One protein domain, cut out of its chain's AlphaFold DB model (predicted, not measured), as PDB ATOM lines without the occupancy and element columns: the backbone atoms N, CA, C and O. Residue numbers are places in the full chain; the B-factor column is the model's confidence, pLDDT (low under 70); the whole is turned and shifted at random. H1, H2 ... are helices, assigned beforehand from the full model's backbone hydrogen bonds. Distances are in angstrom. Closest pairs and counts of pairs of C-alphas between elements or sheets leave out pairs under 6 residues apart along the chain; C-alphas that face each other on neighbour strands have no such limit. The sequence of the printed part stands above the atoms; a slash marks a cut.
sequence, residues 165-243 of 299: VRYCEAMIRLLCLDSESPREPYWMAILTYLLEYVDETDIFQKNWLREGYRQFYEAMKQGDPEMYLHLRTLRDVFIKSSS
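This is residues 165 to 243 of the 299 residues of an uncharacterized protein of Aspergillus fumigatus Z5 (UniProt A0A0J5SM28). The longest helix, H4, folds back along H3 as a helical hairpin, and a second helical hairpin, H1 and H2, is set crosswise to this one, with the end of H1 packed on part of H4. H3 comes close to both H1 and H2 at about right angles, while H2 and H4 stay apart; a long link, residues 198 to 210, joins the two hairpins. The printed part has 79 residues with four named helices, H1, H2, H3 and H4 along the chain, and no named strand, and its class is all helix. The whole is compact, with a radius of gyration of the C-alphas of 12.0 A, and its C-alphas span 37 by 25 by 22 A along their three main axes, only just rounded.

H4, residues 227 to 241, is 21.2 A from first to last C-alpha; C-alpha 227 is at (168.243, 115.770, 126.442) and C-alpha 241 at (185.935, 107.761, 134.924). H3, residues 211 to 222, is 16.7 A long. H1, residues 165 to 177, measures 18.4 A and begins with C-alpha 165 at (172.295, 121.975, 143.155). H2, residues 184 to 197, measures 20.3 A.

H4 and H3 form a helical hairpin and touch at a shallow tilt of 20 degrees, opposite ways; their closest C-alphas, those of Ala 219 and Met 227, are 4.8 A apart. H4 touches H1 with residues 231 to 235 alone, and H1 touches H4 with residues 173 to 177 alone. The closest C-alphas there are those of Cys 176 and Arg 235, 5.2 A apart, and the two helices are about perpendicular at 84 degrees. H1 and H2 form the other helical hairpin and touch at a shallow tilt of 23 degrees, opposite ways, with the C-alphas of Leu 175 and Trp 187 the closest at 5.5 A. H3 is close to but not clearly touching H1, about perpendicular at 87 degrees, with the C-alphas of Glu 169 and Tyr 213 the closest at 6.5 A. H3 is also close to but not clearly touching H2, about perpendicular at 76 degrees; the closest C-alphas, those of Leu 195 and Lys 221, are 7.1 A apart. H2 and H4 are apart. In H1, H2, H3 and H4 every O i to N i+4 pair is within hydrogen-bond range.

The two C-alphas farthest apart are those of Asp 202 and Ser 243, at 37.4 A. The printed part has no cut. The link from H3 to H4 is tight, that from H1 to H2 is short, and that from H2 to H3 is long, with 13 residues. The mean pLDDT of the printed part is 87.7, and residues 241 to 243 are under 70.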
ATOM      1  N   VAL A 165     171.374 122.161 144.285       92.81
ATOM      2  CA  VAL A 165     172.295 121.975 143.155       92.81
ATOM      3  C   VAL A 165     172.884 120.575 143.200       92.81
ATOM      4  O   VAL A 165     172.800 119.832 142.227       92.81
ATOM      5  N   ARG A 166     173.429 120.176 144.353       92.56
ATOM      6  CA  ARG A 166     174.075 118.870 144.492       92.56
ATOM      7  C   ARG A 166     173.064 117.733 144.545       92.56
ATOM      8  O   ARG A 166     173.354 116.648 144.053       92.56
ATOM      9  N   TYR A 167     171.868 117.987 145.068       93.62
ATOM     10  CA  TYR A 167     170.747 117.061 144.970       93.62
ATOM     11  C   TYR A 167     170.344 116.829 143.506       93.62
ATOM     12  O   TYR A 167     170.227 115.683 143.085       93.62
ATOM     13  N   CYS A 168     170.214 117.889 142.703       94.06
ATOM     14  CA  CYS A 168     169.908 117.795 141.276       94.06
ATOM     15  C   CYS A 168     170.998 117.029 140.509       94.06
ATOM     16  O   CYS A 168     170.684 116.088 139.781       94.06
ATOM     17  N   GLU A 169     172.278 117.351 140.729       93.69
ATOM     18  CA  GLU A 169     173.399 116.602 140.141       93.69
ATOM     19  C   GLU A 169     173.356 115.114 140.526       93.69
ATOM     20  O   GLU A 169     173.559 114.246 139.674       93.69
ATOM     21  N   ALA A 170     173.046 114.800 141.789       92.25
ATOM     22  CA  ALA A 170     172.902 113.422 142.248       92.25
ATOM     23  C   ALA A 170     171.740 112.696 141.550       92.25
ATOM     24  O   ALA A 170     171.913 111.557 141.124       92.25
ATOM     25  N   MET A 171     170.588 113.352 141.362       92.06
ATOM     26  CA  MET A 171     169.443 112.773 140.646       92.06
ATOM     27  C   MET A 171     169.763 112.491 139.172       92.06
ATOM     28  O   MET A 171     169.475 111.401 138.687       92.06
ATOM     29  N   ILE A 172     170.421 113.424 138.472       93.44
ATOM     30  CA  ILE A 172     170.869 113.220 137.080       93.44
ATOM     31  C   ILE A 172     171.845 112.040 137.004       93.44
ATOM     32  O   ILE A 172     171.775 111.215 136.095       93.44
ATOM     33  N   ARG A 173     172.751 111.921 137.976       90.62
ATOM     34  CA  ARG A 173     173.712 110.816 138.019       90.62
ATOM     35  C   ARG A 173     173.035 109.471 138.279       90.62
ATOM     36  O   ARG A 173     173.387 108.498 137.621       90.62
ATOM     37  N   LEU A 174     172.067 109.410 139.193       88.88
ATOM     38  CA  LEU A 174     171.274 108.200 139.433       88.88
ATOM     39  C   LEU A 174     170.462 107.812 138.193       88.88
ATOM     40  O   LEU A 174     170.466 106.644 137.820       88.88
ATOM     41  N   LEU A 175     169.892 108.787 137.480       89.94
ATOM     42  CA  LEU A 175     169.249 108.570 136.182       89.94
ATOM     43  C   LEU A 175     170.226 107.989 135.139       89.94
ATOM     44  O   LEU A 175     169.876 107.083 134.384       89.94
ATOM     45  N   CYS A 176     171.478 108.457 135.105       89.94
ATOM     46  CA  CYS A 176     172.502 107.849 134.256       89.94
ATOM     47  C   CYS A 176     172.814 106.402 134.674       89.94
ATOM     48  O   CYS A 176     172.955 105.555 133.794       89.94
ATOM     49  N   LEU A 177     172.959 106.122 135.971       84.50
ATOM     50  CA  LEU A 177     173.363 104.807 136.488       84.50
ATOM     51  C   LEU A 177     172.264 103.750 136.375       84.50
ATOM     52  O   LEU A 177     172.568 102.588 136.136       84.50
ATOM     53  N   ASP A 178     171.010 104.154 136.527       83.38
ATOM     54  CA  ASP A 178     169.849 103.270 136.499       83.38
ATOM     55  C   ASP A 178     169.154 103.271 135.131       83.38
ATOM     56  O   ASP A 178     167.931 103.161 135.048       83.38
ATOM     57  N   SER A 179     169.931 103.388 134.048       82.25
ATOM     58  CA  SER A 179     169.397 103.231 132.693       82.25
ATOM     59  C   SER A 179     168.649 101.927 132.542       82.25
ATOM     60  O   SER A 179     169.163 100.892 132.960       82.25
ATOM     61  N   GLU A 180     167.507 101.963 131.865       79.75
ATOM     62  CA  GLU A 180     166.709 100.782 131.525       79.75
ATOM     63  C   GLU A 180     166.261  99.987 132.768       79.75
ATOM     64  O   GLU A 180     165.676  98.909 132.669       79.75
ATOM     65  N   SER A 181     166.490 100.542 133.961       79.69
ATOM     66  CA  SER A 181     165.998 100.025 135.220       79.69
ATOM     67  C   SER A 181     164.557 100.493 135.422       79.69
ATOM     68  O   SER A 181     164.217 101.619 135.046       79.69
ATOM     69  N   PRO A 182     163.721  99.732 136.149       72.62
ATOM     70  CA  PRO A 182     162.425 100.217 136.636       72.62
ATOM     71  C   PRO A 182     162.491 101.532 137.441       72.62
ATOM     72  O   PRO A 182     161.458 102.136 137.719       72.62
ATOM     73  N   ARG A 183     163.698 101.967 137.832       74.06
ATOM     74  CA  ARG A 183     163.998 103.210 138.556       74.06
ATOM     75  C   ARG A 183     164.115 104.449 137.684       74.06
ATOM     76  O   ARG A 183     163.909 105.552 138.181       74.06
ATOM     77  N   GLU A 184     164.444 104.287 136.406       82.12
ATOM     78  CA  GLU A 184     164.676 105.412 135.498       82.12
ATOM     79  C   GLU A 184     163.511 106.426 135.499       82.12
ATOM     80  O   GLU A 184     163.765 107.621 135.689       82.12
ATOM     81  N   PRO A 185     162.231 105.996 135.410       82.94
ATOM     82  CA  PRO A 185     161.103 106.927 135.408       82.94
ATOM     83  C   PRO A 185     160.953 107.704 136.717       82.94
ATOM     84  O   PRO A 185     160.484 108.839 136.707       82.94
ATOM     85  N   TYR A 186     161.361 107.125 137.847       83.12
ATOM     86  CA  TYR A 186     161.279 107.796 139.140       83.12
ATOM     87  C   TYR A 186     162.305 108.924 139.253       83.12
ATOM     88  O   TYR A 186     161.958 110.021 139.688       83.12
ATOM     89  N   TRP A 187     163.551 108.697 138.824       87.50
ATOM     90  CA  TRP A 187     164.558 109.762 138.809       87.50
ATOM     91  C   TRP A 187     164.150 110.895 137.879       87.50
ATOM     92  O   TRP A 187     164.277 112.065 138.242       87.50
ATOM     93  N   MET A 188     163.591 110.547 136.718       88.56
ATOM     94  CA  MET A 188     163.022 111.525 135.799       88.56
ATOM     95  C   MET A 188     161.883 112.316 136.457       88.56
ATOM     96  O   MET A 188     161.885 113.542 136.397       88.56
ATOM     97  N   ALA A 189     160.963 111.648 137.160       88.44
ATOM     98  CA  ALA A 189     159.876 112.312 137.875       88.44
ATOM     99  C   ALA A 189     160.401 113.293 138.939       88.44
ATOM    100  O   ALA A 189     159.960 114.442 138.992       88.44
ATOM    101  N   ILE A 190     161.391 112.897 139.747       88.88
ATOM    102  CA  ILE A 190     162.020 113.808 140.717       88.88
ATOM    103  C   ILE A 190     162.622 115.028 140.015       88.88
ATOM    104  O   ILE A 190     162.430 116.154 140.475       88.88
ATOM    105  N   LEU A 191     163.326 114.832 138.900       92.38
ATOM    106  CA  LEU A 191     163.915 115.934 138.140       92.38
ATOM    107  C   LEU A 191     162.849 116.884 137.584       92.38
ATOM    108  O   LEU A 191     163.035 118.098 137.665       92.38
ATOM    109  N   THR A 192     161.711 116.364 137.114       91.00
ATOM    110  CA  THR A 192     160.581 117.206 136.689       91.00
ATOM    111  C   THR A 192     159.975 117.997 137.848       91.00
ATOM    112  O   THR A 192     159.663 119.170 137.677       91.00
ATOM    113  N   TYR A 193     159.906 117.425 139.055       90.19
ATOM    114  CA  TYR A 193     159.459 118.157 140.242       90.19
ATOM    115  C   TYR A 193     160.443 119.257 140.656       90.19
ATOM    116  O   TYR A 193     160.028 120.358 141.015       90.19
ATOM    117  N   LEU A 194     161.752 118.994 140.603       91.94
ATOM    118  CA  LEU A 194     162.749 120.039 140.846       91.94
ATOM    119  C   LEU A 194     162.605 121.169 139.823       91.94
ATOM    120  O   LEU A 194     162.677 122.336 140.191       91.94
ATOM    121  N   LEU A 195     162.351 120.830 138.560       92.31
ATOM    122  CA  LEU A 195     162.126 121.815 137.514       92.31
ATOM    123  C   LEU A 195     160.867 122.660 137.751       92.31
ATOM    124  O   LEU A 195     160.912 123.874 137.622       92.31
ATOM    125  N   GLU A 196     159.750 122.040 138.124       90.12
ATOM    126  CA  GLU A 196     158.474 122.743 138.293       90.12
ATOM    127  C   GLU A 196     158.423 123.610 139.565       90.12
ATOM    128  O   GLU A 196     157.777 124.662 139.585       90.12
ATOM    129  N   TYR A 197     159.077 123.175 140.649       89.62
ATOM    130  CA  TYR A 197     158.891 123.770 141.978       89.62
ATOM    131  C   TYR A 197     160.120 124.479 142.546       89.62
ATOM    132  O   TYR A 197     159.953 125.315 143.437       89.62
ATOM    133  N   VAL A 198     161.322 124.134 142.080       91.19
ATOM    134  CA  VAL A 198     162.593 124.611 142.649       91.19
ATOM    135  C   VAL A 198     163.380 125.460 141.653       91.19
ATOM    136  O   VAL A 198     164.115 126.349 142.082       91.19
ATOM    137  N   ASP A 199     163.232 125.232 140.348       89.25
ATOM    138  CA  ASP A 199     163.913 126.039 139.335       89.25
ATOM    139  C   ASP A 199     163.573 127.529 139.470       89.25
ATOM    140  O   ASP A 199     162.458 127.902 139.833       89.25
ATOM    141  N   GLU A 200     164.567 128.375 139.207       81.56
ATOM    142  CA  GLU A 200     164.471 129.842 139.298       81.56
ATOM    143  C   GLU A 200     164.132 130.403 140.696       81.56
ATOM    144  O   GLU A 200     163.850 131.593 140.837       81.56
ATOM    145  N   THR A 201     164.206 129.584 141.747       85.94
ATOM    146  CA  THR A 201     164.126 130.055 143.139       85.94
ATOM    147  C   THR A 201     165.499 130.479 143.674       85.94
ATOM    148  O   THR A 201     166.544 130.140 143.120       85.94
ATOM    149  N   ASP A 202     165.529 131.167 144.818       86.19
ATOM    150  CA  ASP A 202     166.779 131.630 145.450       86.19
ATOM    151  C   ASP A 202     167.727 130.493 145.868       86.19
ATOM    152  O   ASP A 202     168.912 130.718 146.126       86.19
ATOM    153  N   ILE A 203     167.216 129.263 145.944       86.81
ATOM    154  CA  ILE A 203     168.004 128.085 146.297       86.81
ATOM    155  C   ILE A 203     168.551 127.357 145.079       86.81
ATOM    156  O   ILE A 203     169.419 126.519 145.274       86.81
ATOM    157  N   PHE A 204     168.117 127.640 143.849       91.50
ATOM    158  CA  PHE A 204     168.591 126.909 142.676       91.50
ATOM    159  C   PHE A 204     168.643 127.774 141.419       91.50
ATOM    160  O   PHE A 204     167.646 128.336 140.976       91.50
ATOM    161  N   GLN A 205     169.811 127.791 140.781       86.56
ATOM    162  CA  GLN A 205     169.982 128.340 139.444       86.56
ATOM    163  C   GLN A 205     170.728 127.333 138.569       86.56
ATOM    164  O   GLN A 205     171.764 126.791 138.960       86.56
ATOM    165  N   LYS A 206     170.245 127.114 137.343       85.69
ATOM    166  CA  LYS A 206     170.855 126.175 136.384       85.69
ATOM    167  C   LYS A 206     172.340 126.437 136.100       85.69
ATOM    168  O   LYS A 206     173.098 125.515 135.817       85.69
ATOM    169  N   ASN A 207     172.783 127.693 136.175       88.88
ATOM    170  CA  ASN A 207     174.181 128.090 135.974       88.88
ATOM    171  C   ASN A 207     175.103 127.654 137.129       88.88
ATOM    172  O   ASN A 207     176.321 127.742 136.980       88.88
ATOM    173  N   TRP A 208     174.553 127.177 138.249       90.94
ATOM    174  CA  TRP A 208     175.312 126.583 139.350       90.94
ATOM    175  C   TRP A 208     175.597 125.094 139.126       90.94
ATOM    176  O   TRP A 208     176.503 124.555 139.756       90.94
ATOM    177  N   LEU A 209     174.888 124.436 138.199       91.94
ATOM    178  CA  LEU A 209     175.203 123.071 137.777       91.94
ATOM    179  C   LEU A 209     176.526 123.034 137.004       91.94
ATOM    180  O   LEU A 209     176.815 123.920 136.185       91.94
ATOM    181  N   ARG A 210     177.293 121.958 137.192       91.62
ATOM    182  CA  ARG A 210     178.452 121.631 136.346       91.62
ATOM    183  C   ARG A 210     178.044 121.502 134.872       91.62
ATOM    184  O   ARG A 210     176.924 121.112 134.559       91.62
ATOM    185  N   GLU A 211     178.969 121.805 133.961       87.44
ATOM    186  CA  GLU A 211     178.692 121.996 132.526       87.44
ATOM    187  C   GLU A 211     177.901 120.848 131.871       87.44
ATOM    188  O   GLU A 211     176.877 121.105 131.243       87.44
ATOM    189  N   GLY A 212     178.298 119.587 132.079       87.62
ATOM    190  CA  GLY A 212     177.580 118.440 131.505       87.62
ATOM    191  C   GLY A 212     176.158 118.267 132.058       87.62
ATOM    192  O   GLY A 212     175.222 118.009 131.305       87.62
ATOM    193  N   TYR A 213     175.972 118.470 133.365       93.12
ATOM    194  CA  TYR A 213     174.658 118.400 134.016       93.12
ATOM    195  C   TYR A 213     173.748 119.537 133.550       93.12
ATOM    196  O   TYR A 213     172.558 119.332 133.330       93.12
ATOM    197  N   ARG A 214     174.324 120.728 133.357       94.69
ATOM    198  CA  ARG A 214     173.623 121.918 132.872       94.69
ATOM    199  C   ARG A 214     173.053 121.721 131.472       94.69
ATOM    200  O   ARG A 214     171.922 122.124 131.242       94.69
ATOM    201  N   GLN A 215     173.814 121.114 130.560       93.75
ATOM    202  CA  GLN A 215     173.352 120.841 129.194       93.75
ATOM    203  C   GLN A 215     172.127 119.919 129.192       93.75
ATOM    204  O   GLN A 215     171.118 120.234 128.569       93.75
ATOM    205  N   PHE A 216     172.186 118.825 129.962       94.81
ATOM    206  CA  PHE A 216     171.038 117.937 130.147       94.81
ATOM    207  C   PHE A 216     169.834 118.676 130.751       94.81
ATOM    208  O   PHE A 216     168.728 118.587 130.222       94.81
ATOM    209  N   TYR A 217     170.053 119.421 131.838       94.69
ATOM    210  CA  TYR A 217     168.986 120.128 132.546       94.69
ATOM    211  C   TYR A 217     168.296 121.173 131.658       94.69
ATOM    212  O   TYR A 217     167.074 121.288 131.673       94.69
ATOM    213  N   GLU A 218     169.067 121.907 130.854       94.44
ATOM    214  CA  GLU A 218     168.531 122.895 129.918       94.44
ATOM    215  C   GLU A 218     167.675 122.246 128.827       94.44
ATOM    216  O   GLU A 218     166.563 122.704 128.575       94.44
ATOM    217  N   ALA A 219     168.160 121.162 128.218       93.44
ATOM    218  CA  ALA A 219     167.407 120.433 127.203       93.44
ATOM    219  C   ALA A 219     166.103 119.857 127.782       93.44
ATOM    220  O   ALA A 219     165.039 120.006 127.185       93.44
ATOM    221  N   MET A 220     166.155 119.299 128.999       93.25
ATOM    222  CA  MET A 220     164.967 118.835 129.727       93.25
ATOM    223  C   MET A 220     163.965 119.976 129.957       93.25
ATOM    224  O   MET A 220     162.770 119.798 129.729       93.25
ATOM    225  N   LYS A 221     164.441 121.166 130.348       92.44
ATOM    226  CA  LYS A 221     163.599 122.356 130.547       92.44
ATOM    227  C   LYS A 221     162.908 122.831 129.278       92.44
ATOM    228  O   LYS A 221     161.778 123.306 129.338       92.44
ATOM    229  N   GLN A 222     163.577 122.708 128.141       93.06
ATOM    230  CA  GLN A 222     163.040 123.115 126.846       93.06
ATOM    231  C   GLN A 222     162.144 122.042 126.206       93.06
ATOM    232  O   GLN A 222     161.514 122.310 125.184       93.06
ATOM    233  N   GLY A 223     162.070 120.839 126.791       90.00
ATOM    234  CA  GLY A 223     161.427 119.686 126.160       90.00
ATOM    235  C   GLY A 223     162.165 119.221 124.900       90.00
ATOM    236  O   GLY A 223     161.549 118.644 124.004       90.00
ATOM    237  N   ASP A 224     163.464 119.506 124.811       93.62
ATOM    238  CA  ASP A 224     164.298 119.186 123.658       93.62
ATOM    239  C   ASP A 224     164.673 117.688 123.678       93.62
ATOM    240  O   ASP A 224     165.255 117.216 124.665       93.62
ATOM    241  N   PRO A 225     164.383 116.913 122.612       91.06
ATOM    242  CA  PRO A 225     164.791 115.510 122.518       91.06
ATOM    243  C   PRO A 225     166.311 115.292 122.635       91.06
ATOM    244  O   PRO A 225     166.737 114.194 123.013       91.06
ATOM    245  N   GLU A 226     167.140 116.312 122.393       93.38
ATOM    246  CA  GLU A 226     168.589 116.260 122.619       93.38
ATOM    247  C   GLU A 226     168.962 116.015 124.093       93.38
ATOM    248  O   GLU A 226     170.084 115.587 124.387       93.38
ATOM    249  N   MET A 227     168.021 116.149 125.040       93.19
ATOM    250  CA  MET A 227     168.243 115.770 126.442       93.19
ATOM    251  C   MET A 227     168.753 114.328 126.578       93.19
ATOM    252  O   MET A 227     169.635 114.052 127.390       93.19
ATOM    253  N   TYR A 228     168.283 113.404 125.734       90.38
ATOM    254  CA  TYR A 228     168.747 112.018 125.757       90.38
ATOM    255  C   TYR A 228     170.187 111.871 125.253       90.38
ATOM    256  O   TYR A 228     170.910 110.983 125.711       90.38
ATOM    257  N   LEU A 229     170.634 112.729 124.329       92.81
ATOM    258  CA  LEU A 229     172.024 112.749 123.876       92.81
ATOM    259  C   LEU A 229     172.951 113.260 124.983       92.81
ATOM    260  O   LEU A 229     173.987 112.642 125.250       92.81
ATOM    261  N   HIS A 230     172.560 114.332 125.673       93.56
ATOM    262  CA  HIS A 230     173.306 114.841 126.824       93.56
ATOM    263  C   HIS A 230     173.373 113.809 127.959       93.56
ATOM    264  O   HIS A 230     174.447 113.584 128.520       93.56
ATOM    265  N   LEU A 231     172.266 113.111 128.240       91.75
ATOM    266  CA  LEU A 231     172.217 112.055 129.255       91.75
ATOM    267  C   LEU A 231     173.147 110.876 128.919       91.75
ATOM    268  O   LEU A 231     173.877 110.398 129.791       91.75
ATOM    269  N   ARG A 232     173.168 110.429 127.654       90.50
ATOM    270  CA  ARG A 232     174.104 109.392 127.181       90.50
ATOM    271  C   ARG A 232     175.557 109.847 127.291       90.50
ATOM    272  O   ARG A 232     176.393 109.096 127.780       90.50
ATOM    273  N   THR A 233     175.844 111.089 126.912       92.00
ATOM    274  CA  THR A 233     177.196 111.658 127.007       92.00
ATOM    275  C   THR A 233     177.697 111.672 128.454       92.00
ATOM    276  O   THR A 233     178.820 111.246 128.727       92.00
ATOM    277  N   LEU A 234     176.855 112.099 129.400       91.56
ATOM    278  CA  LEU A 234     177.160 112.052 130.833       91.56
ATOM    279  C   LEU A 234     177.421 110.623 131.320       91.56
ATOM    280  O   LEU A 234     178.392 110.378 132.036       91.56
ATOM    281  N   ARG A 235     176.589 109.666 130.898       89.25
ATOM    282  CA  ARG A 235     176.767 108.249 131.232       89.25
ATOM    283  C   ARG A 235     178.120 107.720 130.761       89.25
ATOM    284  O   ARG A 235     178.823 107.091 131.548       89.25
ATOM    285  N   ASP A 236     178.512 108.012 129.526       87.44
ATOM    286  CA  ASP A 236     179.804 107.586 128.984       87.44
ATOM    287  C   ASP A 236     180.979 108.169 129.774       87.44
ATOM    288  O   ASP A 236     181.977 107.480 129.999       87.44
ATOM    289  N   VAL A 237     180.867 109.423 130.228       86.31
ATOM    290  CA  VAL A 237     181.864 110.044 131.112       86.31
ATOM    291  C   VAL A 237     181.970 109.270 132.425       86.31
ATOM    292  O   VAL A 237     183.085 108.937 132.825       86.31
ATOM    293  N   PHE A 238     180.847 108.919 133.060       82.88
ATOM    294  CA  PHE A 238     180.855 108.159 134.315       82.88
ATOM    295  C   PHE A 238     181.416 106.744 134.156       82.88
ATOM    296  O   PHE A 238     182.146 106.276 135.030       82.88
ATOM    297  N   ILE A 239     181.122 106.067 133.042       77.25
ATOM    298  CA  ILE A 239     181.680 104.741 132.739       77.25
ATOM    299  C   ILE A 239     183.200 104.841 132.554       77.25
ATOM    300  O   ILE A 239     183.939 104.030 133.110       77.25
ATOM    301  N   LYS A 240     183.681 105.856 131.823       72.81
ATOM    302  CA  LYS A 240     185.114 106.071 131.558       72.81
ATOM    303  C   LYS A 240     185.896 106.515 132.793       72.81
ATOM    304  O   LYS A 240     187.036 106.094 132.961       72.81
ATOM    305  N   SER A 241     185.307 107.340 133.661       65.50
ATOM    306  CA  SER A 241     185.935 107.761 134.924       65.50
ATOM    307  C   SER A 241     185.971 106.639 135.962       65.50
ATOM    308  O   SER A 241     186.769 106.671 136.896       65.50
ATOM    309  N   SER A 242     185.106 105.638 135.809       56.69
ATOM    310  CA  SER A 242     185.012 104.499 136.708       56.69
ATOM    311  C   SER A 242     185.919 103.363 136.231       56.69
ATOM    312  O   SER A 242     185.457 102.366 135.680       56.69
ATOM    313  N   SER A 243     187.209 103.411 136.581       44.62
ATOM    314  CA  SER A 243     188.058 102.198 136.616       44.62
ATOM    315  C   SER A 243     187.572 101.145 137.645       44.62
ATOM    316  O   SER A 243     188.232 100.134 137.855       44.62
TER     317      SER A 243